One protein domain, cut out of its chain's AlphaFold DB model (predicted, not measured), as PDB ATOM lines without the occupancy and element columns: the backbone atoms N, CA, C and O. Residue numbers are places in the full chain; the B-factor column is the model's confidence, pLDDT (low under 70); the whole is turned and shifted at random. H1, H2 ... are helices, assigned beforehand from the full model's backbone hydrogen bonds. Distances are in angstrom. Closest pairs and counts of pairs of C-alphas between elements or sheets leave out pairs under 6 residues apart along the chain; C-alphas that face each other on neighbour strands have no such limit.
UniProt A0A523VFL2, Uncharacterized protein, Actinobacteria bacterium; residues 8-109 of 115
ATOM      1  N   GLU A   8     151.185 188.114 204.639       83.38
ATOM      2  CA  GLU A   8     151.041 189.550 204.864       83.38
ATOM      3  C   GLU A   8     152.250 190.355 204.364       83.38
ATOM      4  O   GLU A   8     152.076 191.322 203.620       83.38
ATOM      5  N   ASP A   9     153.477 189.930 204.681       86.44
ATOM      6  CA  ASP A   9     154.703 190.600 204.232       86.44
ATOM      7  C   ASP A   9     154.825 190.550 202.703       86.44
ATOM      8  O   ASP A   9     155.219 191.530 202.060       86.44
ATOM      9  N   ILE A  10     154.424 189.426 202.094       88.69
ATOM     10  CA  ILE A  10     154.357 189.274 200.634       88.69
ATOM     11  C   ILE A  10     153.322 190.242 200.050       88.69
ATOM     12  O   ILE A  10     153.590 190.903 199.039       88.69
ATOM     13  N   GLY A  11     152.152 190.353 200.683       91.06
ATOM     14  CA  GLY A  11     151.085 191.270 200.292       91.06
ATOM     15  C   GLY A  11     151.525 192.733 200.336       91.06
ATOM     16  O   GLY A  11     151.411 193.441 199.331       91.06
ATOM     17  N   ILE A  12     152.109 193.165 201.457       92.44
ATOM     18  CA  ILE A  12     152.646 194.520 201.650       92.44
ATOM     19  C   ILE A  12     153.721 194.812 200.607       92.44
ATOM     20  O   ILE A  12     153.674 195.844 199.933       92.44
ATOM     21  N   ARG A  13     154.672 193.892 200.414       94.31
ATOM     22  CA  ARG A  13     155.745 194.081 199.435       94.31
ATOM     23  C   ARG A  13     155.202 194.205 198.016       94.31
ATOM     24  O   ARG A  13     155.634 195.080 197.267       94.31
ATOM     25  N   THR A  14     154.247 193.355 197.651       94.19
ATOM     26  CA  THR A  14     153.604 193.384 196.332       94.19
ATOM     27  C   THR A  14     152.861 194.699 196.110       94.19
ATOM     28  O   THR A  14     152.947 195.277 195.024       94.19
ATOM     29  N   PHE A  15     152.164 195.201 197.131       94.31
ATOM     30  CA  PHE A  15     151.485 196.491 197.079       94.31
ATOM     31  C   PHE A  15     152.469 197.644 196.846       94.31
ATOM     32  O   PHE A  15     152.270 198.430 195.919       94.31
ATOM     33  N   GLN A  16     153.564 197.705 197.614       95.06
ATOM     34  CA  GLN A  16     154.568 198.765 197.461       95.06
ATOM     35  C   GLN A  16     155.223 198.741 196.076       95.06
ATOM     36  O   GLN A  16     155.306 199.778 195.427       95.06
ATOM     37  N   LEU A  17     155.582 197.561 195.559       96.25
ATOM     38  CA  LEU A  17     156.158 197.437 194.213       96.25
ATOM     39  C   LEU A  17     155.195 197.913 193.115       96.25
ATOM     40  O   LEU A  17     155.615 198.528 192.133       96.25
ATOM     41  N   ARG A  18     153.892 197.645 193.266       96.25
ATOM     42  CA  ARG A  18     152.872 198.150 192.333       96.25
ATOM     43  C   ARG A  18     152.759 199.669 192.403       96.25
ATOM     44  O   ARG A  18     152.718 200.293 191.342       96.25
ATOM     45  N   LYS A  19     152.758 200.236 193.614       96.88
ATOM     46  CA  LYS A  19     152.748 201.686 193.857       96.88
ATOM     47  C   LYS A  19     153.954 202.354 193.200       96.88
ATOM     48  O   LYS A  19     153.783 203.218 192.345       96.88
ATOM     49  N   GLU A  20     155.160 201.896 193.527       96.75
ATOM     50  CA  GLU A  20     156.419 202.419 192.987       96.75
ATOM     51  C   GLU A  20     156.443 202.357 191.458       96.75
ATOM     52  O   GLU A  20     156.694 203.364 190.798       96.75
ATOM     53  N   GLY A  21     156.096 201.206 190.873       97.44
ATOM     54  CA  GLY A  21     156.067 201.057 189.421       97.44
ATOM     55  C   GLY A  21     155.011 201.935 188.739       97.44
ATOM     56  O   GLY A  21     155.234 202.416 187.629       97.44
ATOM     57  N   ALA A  22     153.852 202.146 189.370       97.25
ATOM     58  CA  ALA A  22     152.808 203.024 188.843       97.25
ATOM     59  C   ALA A  22     153.251 204.494 188.848       97.25
ATOM     60  O   ALA A  22     153.114 205.168 187.823       97.25
ATOM     61  N   VAL A  23     153.831 204.950 189.959       97.88
ATOM     62  CA  VAL A  23     154.370 206.308 190.112       97.88
ATOM     63  C   VAL A  23     155.524 206.543 189.147       97.88
ATOM     64  O   VAL A  23     155.508 207.539 188.428       97.88
ATOM     65  N   GLN A  24     156.479 205.613 189.057       97.75
ATOM     66  CA  GLN A  24     157.619 205.734 188.149       97.75
ATOM     67  C   GLN A  24     157.155 205.952 186.704       97.75
ATOM     68  O   GLN A  24     157.588 206.900 186.052       97.75
ATOM     69  N   ARG A  25     156.214 205.131 186.218       97.25
ATOM     70  CA  ARG A  25     155.674 205.274 184.856       97.25
ATOM     71  C   ARG A  25     154.957 206.606 184.643       97.25
ATOM     72  O   ARG A  25     155.047 207.174 183.556       97.25
ATOM     73  N   ALA A  26     154.220 207.097 185.639       96.81
ATOM     74  CA  ALA A  26     153.556 208.398 185.556       96.81
ATOM     75  C   ALA A  26     154.580 209.539 185.465       96.81
ATOM     76  O   ALA A  26     154.505 210.362 184.552       96.81
ATOM     77  N   VAL A  27     155.584 209.534 186.343       96.81
ATOM     78  CA  VAL A  27     156.681 210.513 186.362       96.81
ATOM     79  C   VAL A  27     157.457 210.507 185.045       96.81
ATOM     80  O   VAL A  27     157.730 211.568 184.487       96.81
ATOM     81  N   GLU A  28     157.763 209.330 184.495       95.94
ATOM     82  CA  GLU A  28     158.421 209.197 183.192       95.94
ATOM     83  C   GLU A  28     157.592 209.829 182.065       95.94
ATOM     84  O   GLU A  28     158.130 210.617 181.283       95.94
ATOM     85  N   LYS A  29     156.279 209.555 182.004       95.00
ATOM     86  CA  LYS A  29     155.375 210.161 181.008       95.00
ATOM     87  C   LYS A  29     155.384 211.691 181.084       95.00
ATOM     88  O   LYS A  29     155.513 212.343 180.047       95.00
ATOM     89  N   ILE A  30     155.297 212.256 182.289       94.88
ATOM     90  CA  ILE A  30     155.283 213.713 182.488       94.88
ATOM     91  C   ILE A  30     156.634 214.317 182.096       94.88
ATOM     92  O   ILE A  30     156.688 215.278 181.328       94.88
ATOM     93  N   ARG A  31     157.741 213.718 182.550       94.31
ATOM     94  CA  ARG A  31     159.100 214.160 182.212       94.31
ATOM     95  C   ARG A  31     159.334 214.188 180.703       94.31
ATOM     96  O   ARG A  31     159.921 215.142 180.189       94.31
ATOM     97  N   HIS A  32     158.881 213.157 179.988       92.62
ATOM     98  CA  HIS A  32     159.007 213.088 178.533       92.62
ATOM     99  C   HIS A  32     158.215 214.184 177.810       92.62
ATOM    100  O   HIS A  32     158.697 214.683 176.789       92.62
ATOM    101  N   ASN A  33     157.048 214.570 178.334       90.50
ATOM    102  CA  ASN A  33     156.237 215.649 177.776       90.50
ATOM    103  C   ASN A  33     156.849 217.034 178.053       90.50
ATOM    104  O   ASN A  33     157.011 217.834 177.136       90.50
ATOM    105  N   GLN A  34     157.269 217.286 179.297       88.19
ATOM    106  CA  GLN A  34     157.692 218.618 179.756       88.19
ATOM    107  C   GLN A  34     159.141 218.993 179.405       88.19
ATOM    108  O   GLN A  34     159.497 220.171 179.424       88.19
ATOM    109  N   LYS A  35     159.995 218.013 179.072       85.94
ATOM    110  CA  LYS A  35     161.391 218.170 178.605       85.94
ATOM    111  C   LYS A  35     162.189 219.274 179.321       85.94
ATOM    112  O   LYS A  35     162.814 219.003 180.342       85.94
ATOM    113  N   ALA A  36     162.227 220.484 178.758       87.38
ATOM    114  CA  ALA A  36     163.021 221.601 179.263       87.38
ATOM    115  C   ALA A  36     162.484 222.151 180.592       87.38
ATOM    116  O   ALA A  36     163.271 222.456 181.485       87.38
ATOM    117  N   GLU A  37     161.162 222.227 180.761       88.50
ATOM    118  CA  GLU A  37     160.558 222.751 181.993       88.50
ATOM    119  C   GLU A  37     160.737 221.795 183.172       88.50
ATOM    120  O   GLU A  37     160.902 222.234 184.308       88.50
ATOM    121  N   TRP A  38     160.822 220.490 182.900       92.25
ATOM    122  CA  TRP A  38     161.142 219.490 183.917       92.25
ATOM    123  C   TRP A  38     162.488 219.764 184.601       92.25
ATOM    124  O   TRP A  38     162.633 219.538 185.798       92.25
ATOM    125  N   GLN A  39     163.477 220.280 183.860       91.44
ATOM    126  CA  GLN A  39     164.805 220.585 184.410       91.44
ATOM    127  C   GLN A  39     164.793 221.747 185.413       91.44
ATOM    128  O   GLN A  39     165.777 221.946 186.119       91.44
ATOM    129  N   GLN A  40     163.702 222.516 185.478       92.19
ATOM    130  CA  GLN A  40     163.541 223.604 186.442       92.19
ATOM    131  C   GLN A  40     163.078 223.108 187.818       92.19
ATOM    132  O   GLN A  40     163.094 223.880 188.775       92.19
ATOM    133  N   LEU A  41     162.635 221.851 187.925       94.25
ATOM    134  CA  LEU A  41     162.212 221.267 189.193       94.25
ATOM    135  C   LEU A  41     163.428 220.896 190.036       94.25
ATOM    136  O   LEU A  41     164.384 220.294 189.546       94.25
ATOM    137  N   SER A  42     163.370 221.217 191.327       96.56
ATOM    138  CA  SER A  42     164.363 220.712 192.270       96.56
ATOM    139  C   SER A  42     164.160 219.213 192.506       96.56
ATOM    140  O   SER A  42     163.042 218.707 192.395       96.56
ATOM    141  N   SER A  43     165.221 218.494 192.889       95.69
ATOM    142  CA  SER A  43     165.095 217.079 193.275       95.69
ATOM    143  C   SER A  43     164.065 216.894 194.388       95.69
ATOM    144  O   SER A  43     163.245 215.991 194.315       95.69
ATOM    145  N   ASN A  44     164.030 217.820 195.351       97.31
ATOM    146  CA  ASN A  44     163.042 217.803 196.423       97.31
ATOM    147  C   ASN A  44     161.605 217.946 195.894       97.31
ATOM    148  O   ASN A  44     160.717 217.252 196.370       97.31
ATOM    149  N   ASP A  45     161.353 218.813 194.910       97.75
ATOM    150  CA  ASP A  45     160.014 218.927 194.315       97.75
ATOM    151  C   ASP A  45     159.613 217.639 193.589       97.75
ATOM    152  O   ASP A  45     158.470 217.206 193.703       97.75
ATOM    153  N   ILE A  46     160.551 216.995 192.888       97.12
ATOM    154  CA  ILE A  46     160.316 215.705 192.221       97.12
ATOM    155  C   ILE A  46     160.021 214.603 193.250       97.12
ATOM    156  O   ILE A  46     159.114 213.795 193.032       97.12
ATOM    157  N   ASP A  47     160.738 214.585 194.373       98.06
ATOM    158  CA  ASP A  47     160.532 213.618 195.453       98.06
ATOM    159  C   ASP A  47     159.162 213.820 196.115       98.06
ATOM    160  O   ASP A  47     158.397 212.866 196.262       98.06
ATOM    161  N   VAL A  48     158.804 215.069 196.438       98.38
ATOM    162  CA  VAL A  48     157.487 215.417 197.000       98.38
ATOM    163  C   VAL A  48     156.368 215.073 196.024       98.38
ATOM    164  O   VAL A  48     155.346 214.523 196.436       98.38
ATOM    165  N   PHE A  49     156.554 215.360 194.736       98.25
ATOM    166  CA  PHE A  49     155.594 215.013 193.696       98.25
ATOM    167  C   PHE A  49     155.382 213.498 193.616       98.25
ATOM    168  O   PHE A  49     154.250 213.024 193.682       98.25
ATOM    169  N   SER A  50     156.473 212.731 193.537       98.12
ATOM    170  CA  SER A  50     156.436 211.268 193.431       98.12
ATOM    171  C   SER A  50     155.803 210.626 194.665       98.12
ATOM    172  O   SER A  50     154.966 209.731 194.542       98.12
ATOM    173  N   TRP A  51     156.150 211.113 195.858       98.12
ATOM    174  CA  TRP A  51     155.521 210.688 197.104       98.12
ATOM    175  C   TRP A  51     154.016 210.985 197.106       98.12
ATOM    176  O   TRP A  51     153.218 210.082 197.348       98.12
ATOM    177  N   SER A  52     153.619 212.209 196.746       98.31
ATOM    178  CA  SER A  52     152.211 212.633 196.701       98.31
ATOM    179  C   SER A  52     151.383 211.785 195.730       98.31
ATOM    180  O   SER A  52     150.268 211.371 196.050       98.31
ATOM    181  N   LEU A  53     151.949 211.467 194.563       98.12
ATOM    182  CA  LEU A  53     151.357 210.544 193.599       98.12
ATOM    183  C   LEU A  53     151.193 209.130 194.169       98.12
ATOM    184  O   LEU A  53     150.163 208.502 193.944       98.12
ATOM    185  N   GLY A  54     152.179 208.632 194.918       97.94
ATOM    186  CA  GLY A  54     152.111 207.320 195.556       97.94
ATOM    187  C   GLY A  54     151.000 207.229 196.598       97.94
ATOM    188  O   GLY A  54     150.210 206.287 196.574       97.94
ATOM    189  N   GLU A  55     150.906 208.213 197.487       97.62
ATOM    190  CA  GLU A  55     149.852 208.240 198.506       97.62
ATOM    191  C   GLU A  55     148.462 208.383 197.878       97.62
ATOM    192  O   GLU A  55     147.519 207.706 198.287       97.62
ATOM    193  N   THR A  56     148.351 209.169 196.806       97.56
ATOM    194  CA  THR A  56     147.097 209.284 196.050       97.56
ATOM    195  C   THR A  56     146.749 207.967 195.343       97.56
ATOM    196  O   THR A  56     145.615 207.505 195.434       97.56
ATOM    197  N   TRP A  57     147.719 207.286 194.719       97.50
ATOM    198  CA  TRP A  57     147.518 205.967 194.105       97.50
ATOM    199  C   TRP A  57     147.016 204.923 195.105       97.50
ATOM    200  O   TRP A  57     146.143 204.120 194.774       97.50
ATOM    201  N   ALA A  58     147.553 204.933 196.329       95.81
ATOM    202  CA  ALA A  58     147.139 204.021 197.389       95.81
ATOM    203  C   ALA A  58     145.660 204.199 197.775       95.81
ATOM    204  O   ALA A  58     145.027 203.232 198.194       95.81
ATOM    205  N   MET A  59     145.120 205.410 197.605       93.50
ATOM    206  CA  MET A  59     143.723 205.745 197.870       93.50
ATOM    207  C   MET A  59     142.803 205.460 196.671       93.50
ATOM    208  O   MET A  59     141.742 204.874 196.861       93.50
ATOM    209  N   MET A  60     143.207 205.843 195.454       93.56
ATOM    210  CA  MET A  60     142.420 205.661 194.215       93.56
ATOM    211  C   MET A  60     142.353 204.197 193.760       93.56
ATOM    212  O   MET A  60     141.359 203.699 193.236       93.56
ATOM    213  N   GLY A  61     143.458 203.473 193.925       90.75
ATOM    214  CA  GLY A  61     143.617 202.134 193.382       90.75
ATOM    215  C   GLY A  61     143.943 202.100 191.884       90.75
ATOM    216  O   GLY A  61     143.996 203.095 191.163       90.75
ATOM    217  N   PHE A  62     144.227 200.888 191.403       90.00
ATOM    218  CA  PHE A  62     144.829 200.676 190.084       90.00
ATOM    219  C   PHE A  62     143.913 201.046 188.907       90.00
ATOM    220  O   PHE A  62     144.399 201.597 187.924       90.00
ATOM    221  N   GLN A  63     142.616 200.733 188.988       91.62
ATOM    222  CA  GLN A  63     141.681 200.904 187.866       91.62
ATOM    223  C   GLN A  63     141.461 202.381 187.516       91.62
ATOM    224  O   GLN A  63     141.490 202.748 186.345       91.62
ATOM    225  N   GLU A  64     141.289 203.234 188.524       93.38
ATOM    226  CA  GLU A  64     141.151 204.683 188.340       93.38
ATOM    227  C   GLU A  64     142.466 205.285 187.845       93.38
ATOM    228  O   GLU A  64     142.493 205.965 186.822       93.38
ATOM    229  N   TRP A  65     143.592 204.901 188.457       95.69
ATOM    230  CA  TRP A  65     144.914 205.373 188.044       95.69
ATOM    231  C   TRP A  65     145.221 205.155 186.558       95.69
ATOM    232  O   TRP A  65     145.866 205.987 185.920       95.69
ATOM    233  N   THR A  66     144.792 204.024 185.989       93.69
ATOM    234  CA  THR A  66     145.071 203.717 184.578       93.69
ATOM    235  C   THR A  66     144.358 204.633 183.586       93.69
ATOM    236  O   THR A  66     144.806 204.711 182.444       93.69
ATOM    237  N   LYS A  67     143.310 205.348 184.011       94.81
ATOM    238  CA  LYS A  67     142.562 206.301 183.176       94.81
ATOM    239  C   LYS A  67     143.216 207.680 183.107       94.81
ATOM    240  O   LYS A  67     142.854 208.492 182.258       94.81
ATOM    241  N   ILE A  68     144.168 207.955 183.998       95.88
ATOM    242  CA  ILE A  68     144.781 209.274 184.119       95.88
ATOM    243  C   ILE A  68     145.765 209.516 182.969       95.88
ATOM    244  O   ILE A  68     146.758 208.800 182.783       95.88
ATOM    245  N   GLY A  69     145.519 210.588 182.217       95.12
ATOM    246  CA  GLY A  69     146.323 211.026 181.083       95.12
ATOM    247  C   GLY A  69     147.615 211.745 181.477       95.12
ATOM    248  O   GLY A  69     147.820 212.888 181.082       95.12
ATOM    249  N   PHE A  70     148.527 211.096 182.213       95.00
ATOM    250  CA  PHE A  70     149.772 211.724 182.703       95.00
ATOM    251  C   PHE A  70     150.660 212.359 181.618       95.00
ATOM    252  O   PHE A  70     151.428 213.270 181.907       95.00
ATOM    253  N   SER A  71     150.562 211.913 180.364       91.69
ATOM    254  CA  SER A  71     151.265 212.537 179.235       91.69
ATOM    255  C   SER A  71     150.787 213.956 178.919       91.69
ATOM    256  O   SER A  71     151.507 214.679 178.243       91.69
ATOM    257  N   PHE A  72     149.598 214.346 179.379       90.56
ATOM    258  CA  PHE A  72     148.987 215.654 179.128       90.56
ATOM    259  C   PHE A  72     149.073 216.600 180.330       90.56
ATOM    260  O   PHE A  72     148.642 217.744 180.227       90.56
ATOM    261  N   MET A  73     149.630 216.149 181.458       94.44
ATOM    262  CA  MET A  73     149.787 216.985 182.645       94.44
ATOM    263  C   MET A  73     150.757 218.131 182.359       94.44
ATOM    264  O   MET A  73     151.892 217.888 181.940       94.44
ATOM    265  N   ASP A  74     150.316 219.361 182.613       93.50
ATOM    266  CA  ASP A  74     151.128 220.569 182.500       93.50
ATOM    267  C   ASP A  74     151.948 220.865 183.772       93.50
ATOM    268  O   ASP A  74     151.779 220.252 184.832       93.50
ATOM    269  N   MET A  75     152.888 221.808 183.660       93.94
ATOM    270  CA  MET A  75     153.754 222.198 184.775       93.94
ATOM    271  C   MET A  75     153.012 222.936 185.889       93.94
ATOM    272  O   MET A  75     153.460 222.906 187.035       93.94
ATOM    273  N   GLU A  76     151.903 223.608 185.580       94.81
ATOM    274  CA  GLU A  76     151.075 224.277 186.586       94.81
ATOM    275  C   GLU A  76     150.417 223.246 187.506       94.81
ATOM    276  O   GLU A  76     150.558 223.320 188.728       94.81
ATOM    277  N   THR A  77     149.797 222.225 186.916       96.38
ATOM    278  CA  THR A  77     149.182 221.102 187.621       96.38
ATOM    279  C   THR A  77     150.208 220.355 188.465       96.38
ATOM    280  O   THR A  77     149.968 220.099 189.647       96.38
ATOM    281  N   LEU A  78     151.388 220.067 187.903       96.75
ATOM    282  CA  LEU A  78     152.477 219.435 188.648       96.75
ATOM    283  C   LEU A  78     152.885 220.276 189.863       96.75
ATOM    284  O   LEU A  78     152.962 219.753 190.975       96.75
ATOM    285  N   ARG A  79     153.131 221.580 189.676       97.06
ATOM    286  CA  ARG A  79     153.529 222.481 190.771       97.06
ATOM    287  C   ARG A  79     152.447 222.572 191.839       97.06
ATOM    288  O   ARG A  79     152.771 222.570 193.021       97.06
ATOM    289  N   LYS A  80     151.172 222.582 191.447       98.19
ATOM    290  CA  LYS A  80     150.048 222.555 192.388       98.19
ATOM    291  C   LYS A  80     150.077 221.301 193.265       98.19
ATOM    292  O   LYS A  80     149.943 221.413 194.481       98.19
ATOM    293  N   ILE A  81     150.310 220.125 192.677       98.25
ATOM    294  CA  ILE A  81     150.440 218.866 193.431       98.25
ATOM    295  C   ILE A  81     151.640 218.922 194.387       98.25
ATOM    296  O   ILE A  81     151.516 218.524 195.544       98.25
ATOM    297  N   VAL A  82     152.783 219.456 193.941       98.31
ATOM    298  CA  VAL A  82     153.971 219.644 194.792       98.31
ATOM    299  C   VAL A  82     153.664 220.526 196.000       98.31
ATOM    300  O   VAL A  82     154.025 220.168 197.121       98.31
ATOM    301  N   GLU A  83     152.996 221.661 195.797       98.31
ATOM    302  CA  GLU A  83     152.657 222.571 196.893       98.31
ATOM    303  C   GLU A  83     151.699 221.920 197.895       98.31
ATOM    304  O   GLU A  83     151.959 221.971 199.098       98.31
ATOM    305  N   ILE A  84     150.674 221.197 197.427       98.38
ATOM    306  CA  ILE A  84     149.791 220.416 198.310       98.38
ATOM    307  C   ILE A  84     150.603 219.389 199.118       98.38
ATOM    308  O   ILE A  84     150.423 219.268 200.331       98.38
ATOM    309  N   GLY A  85     151.542 218.682 198.481       98.12
ATOM    310  CA  GLY A  85     152.431 217.740 199.161       98.12
ATOM    311  C   GLY A  85     153.287 218.406 200.246       98.12
ATOM    312  O   GLY A  85     153.377 217.910 201.371       98.12
ATOM    313  N   LYS A  86     153.862 219.580 199.960       98.12
ATOM    314  CA  LYS A  86     154.622 220.371 200.944       98.12
ATOM    315  C   LYS A  86     153.754 220.846 202.109       98.12
ATOM    316  O   LYS A  86     154.234 220.892 203.244       98.12
ATOM    317  N   GLU A  87     152.488 221.189 201.873       98.12
ATOM    318  CA  GLU A  87     151.548 221.537 202.946       98.12
ATOM    319  C   GLU A  87     151.327 220.362 203.908       98.12
ATOM    320  O   GLU A  87     151.252 220.575 205.120       98.12
ATOM    321  N   VAL A  88     151.291 219.127 203.401       97.75
ATOM    322  CA  VAL A  88     151.204 217.927 204.248       97.75
ATOM    323  C   VAL A  88     152.491 217.717 205.040       97.75
ATOM    324  O   VAL A  88     152.439 217.558 206.259       97.75
ATOM    325  N   LEU A  89     153.652 217.773 204.378       96.31
ATOM    326  CA  LEU A  89     154.954 217.572 205.030       96.31
ATOM    327  C   LEU A  89     155.268 218.645 206.082       96.31
ATOM    328  O   LEU A  89     155.965 218.374 207.054       96.31
ATOM    329  N   SER A  90     154.734 219.856 205.911       97.12
ATOM    330  CA  SER A  90     154.840 220.946 206.890       97.12
ATOM    331  C   SER A  90     153.708 220.964 207.923       97.12
ATOM    332  O   SER A  90     153.591 221.928 208.679       97.12
ATOM    333  N   HIS A  91     152.877 219.917 207.968       95.69
ATOM    334  CA  HIS A  91     151.737 219.762 208.880       95.69
ATOM    335  C   HIS A  91     150.683 220.881 208.795       95.69
ATOM    336  O   HIS A  91     149.871 221.048 209.706       95.69
ATOM    337  N   LYS A  92     150.659 221.641 207.696       95.38
ATOM    338  CA  LYS A  92     149.661 222.689 207.438       95.38
ATOM    339  C   LYS A  92     148.335 222.118 206.947       95.38
ATOM    340  O   LYS A  92     147.299 222.759 207.104       95.38
ATOM    341  N   LYS A  93     148.362 220.918 206.364       94.88
ATOM    342  CA  LYS A  93     147.188 220.231 205.823       94.88
ATOM    343  C   LYS A  93     147.183 218.764 206.223       94.88
ATOM    344  O   LYS A  93     148.224 218.117 206.286       94.88
ATOM    345  N   LEU A  94     145.991 218.234 206.491       95.38
ATOM    346  CA  LEU A  94     145.807 216.807 206.740       95.38
ATOM    347  C   LEU A  94     146.013 216.023 205.444       95.38
ATOM    348  O   LEU A  94     145.444 216.390 204.416       95.38
ATOM    349  N   GLY A  95     146.768 214.924 205.524       92.94
ATOM    350  CA  GLY A  95     147.077 214.075 204.371       92.94
ATOM    351  C   GLY A  95     145.829 213.590 203.635       92.94
ATOM    352  O   GLY A  95     145.769 213.706 202.421       92.94
ATOM    353  N   THR A  96     144.786 213.161 204.352       93.56
ATOM    354  CA  THR A  96     143.523 212.711 203.736       93.56
ATOM    355  C   THR A  96     142.912 213.774 202.824       93.56
ATOM    356  O   THR A  96     142.710 213.526 201.642       93.56
ATOM    357  N   LYS A  97     142.730 214.999 203.333       95.88
ATOM    358  CA  LYS A  97     142.192 216.124 202.551       95.88
ATOM    359  C   LYS A  97     143.101 216.519 201.388       95.88
ATOM    360  O   LYS A  97     142.626 216.925 200.336       95.88
ATOM    361  N   ALA A  98     144.412 216.454 201.598       96.94
ATOM    362  CA  ALA A  98     145.391 216.783 200.575       96.94
ATOM    363  C   ALA A  98     145.347 215.788 199.408       96.94
ATOM    364  O   ALA A  98     145.320 216.201 198.253       96.94
ATOM    365  N   PHE A  99     145.302 214.488 199.703       96.38
ATOM    366  CA  PHE A  99     145.272 213.445 198.682       96.38
ATOM    367  C   PHE A  99     143.902 213.328 198.009       96.38
ATOM    368  O   PHE A  99     143.858 213.019 196.826       96.38
ATOM    369  N   GLU A 100     142.800 213.665 198.688       96.38
ATOM    370  CA  GLU A 100     141.486 213.877 198.051       96.38
ATOM    371  C   GLU A 100     141.521 215.025 197.029       96.38
ATOM    372  O   GLU A 100     140.974 214.913 195.929       96.38
ATOM    373  N   GLU A 101     142.201 216.128 197.355       97.50
ATOM    374  CA  GLU A 101     142.366 217.247 196.424       97.50
ATOM    375  C   GLU A 101     143.259 216.871 195.236       97.50
ATOM    376  O   GLU A 101     142.923 217.184 194.095       97.50
ATOM    377  N   ILE A 102     144.368 216.164 195.479       97.75
ATOM    378  CA  ILE A 102     145.242 215.670 194.407       97.75
ATOM    379  C   ILE A 102     144.490 214.671 193.523       97.75
ATOM    380  O   ILE A 102     144.572 214.783 192.305       97.75
ATOM    381  N   HIS A 103     143.715 213.755 194.104       96.50
ATOM    382  CA  HIS A 103     142.845 212.844 193.359       96.50
ATOM    383  C   HIS A 103     141.900 213.623 192.436       96.50
ATOM    384  O   HIS A 103     141.911 213.399 191.232       96.50
ATOM    385  N   SER A 104     141.200 214.633 192.957       96.19
ATOM    386  CA  SER A 104     140.294 215.468 192.153       96.19
ATOM    387  C   SER A 104     141.009 216.196 191.002       96.19
ATOM    388  O   SER A 104     140.441 216.389 189.928       96.19
ATOM    389  N   ILE A 105     142.263 216.612 191.213       96.44
ATOM    390  CA  ILE A 105     143.104 217.184 190.153       96.44
ATOM    391  C   ILE A 105     143.412 216.123 189.092       96.44
ATOM    392  O   ILE A 105     143.278 216.405 187.903       96.44
ATOM    393  N   LEU A 106     143.814 214.917 189.499       95.44
ATOM    394  CA  LEU A 106     144.130 213.831 188.572       95.44
ATOM    395  C   LEU A 106     142.904 213.397 187.767       95.44
ATOM    396  O   LEU A 106     143.034 213.225 186.560       95.44
ATOM    397  N   ASP A 107     141.725 213.320 188.380       93.62
ATOM    398  CA  ASP A 107     140.478 212.953 187.698       93.62
ATOM    399  C   ASP A 107     140.115 213.926 186.575       93.62
ATOM    400  O   ASP A 107     139.599 213.535 185.531       93.62
ATOM    401  N   SER A 108     140.452 215.210 186.731       92.31
ATOM    402  CA  SER A 108     140.260 216.192 185.657       92.31
ATOM    403  C   SER A 108     141.125 215.918 184.415       92.31
ATOM    404  O   SER A 108     140.860 216.466 183.345       92.31
ATOM    405  N   LEU A 109     142.137 215.053 184.549       90.62
ATOM    406  CA  LEU A 109     143.020 214.582 183.482       90.62
ATOM    407  C   LEU A 109     142.611 213.203 182.944       90.62
ATOM    408  O   LEU A 109     143.378 212.613 182.173       90.62
TER     409      LEU A 109
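What this domain is: This is residues 8 to 109 of the 115 residues of an uncharacterized protein of Actinobacteria bacterium (UniProt A0A523VFL2). H3 runs through the middle of a compact helical body, with the long helix H1 crossing it on one side and the helical hairpin of H5 and H6 crossing it on the other. The first residues of H1, 8 to 14, stick out beyond this body as a free arm, while the one-turn helices H2 and H4 lie where the chain turns into and out of H3. The printed part has 102 residues with six named helices, H1 to H6 in chain order, and no named strand, so its class is all helix. The whole is compact, with a radius of gyration of the C-alphas of 13.3 A and spans of 42 by 31 by 26 A.

How they stand to each other: H1, residues 8 to 34, touches H3, residues 43 to 60, at a steep tilt of 55 degrees, opposite ways. H1 touches H3 with residues 19 to 27 alone, and H3 touches H1 with residues 50 to 58 alone; the closest C-alphas of the two helices, those of Lys 19 and Gly 54, are 5.9 A apart. H3 is the hub, touching three helices. With its residues 45 to 52 it touches H5, residues 75 to 89, about perpendicular at 82 degrees; the closest C-alphas, those of Phe 49 and Val 82, are 5.0 A apart. With its residues 52 to 60 it touches H6, residues 95 to 107, about perpendicular at 86 degrees; the closest C-alphas, those of Thr 56 and Phe 99, are 5.3 A apart. H5 and H6 form a hairpin, touching at a shallow tilt of 13 degrees, opposite ways, with the closest C-alphas, those of Val 88 and Gly 95, 5.6 A apart. The helix packing is mostly crossed, that is, most touching pairs are not at a shallow tilt. H2, residues 37 to 40, is close to but not clearly touching H1, with the C-alphas of Arg 31 and Trp 38 closest at 6.0 A. H4, residues 62 to 65, is close to but not clearly touching H3, with the C-alphas of Trp 57 and Trp 65 closest at 6.6 A, and it is near H1 and H6. H1 and H6 are apart. In H1, H3, H5 and H6 every O i to N i+4 pair is within hydrogen-bond range; H2 and H4 are too short for such a pair.

Where its parts are: H1 begins at C-alpha 8 at (151.041, 189.550, 204.864) and is 39.0 A long. H3 is 25.4 A long, from C-alpha 43 at (165.095, 217.079, 193.275) to C-alpha 60. H5 is 20.8 A long and H6 18.0 A, ending at C-alpha 107 at (140.478, 212.953, 187.698). H2 is 5.4 A long and H4 5.1 A.

The domain as a whole: The two C-alphas farthest apart, those of Glu 8 and Ala 36, are 42.7 A apart. The printed part, residues 8 to 109, has no cut. No link is long; the link from H4 to H5, 9 residues, is short, and the others are tight. The mean pLDDT of the printed part is 95.0, and no printed residue is under 70.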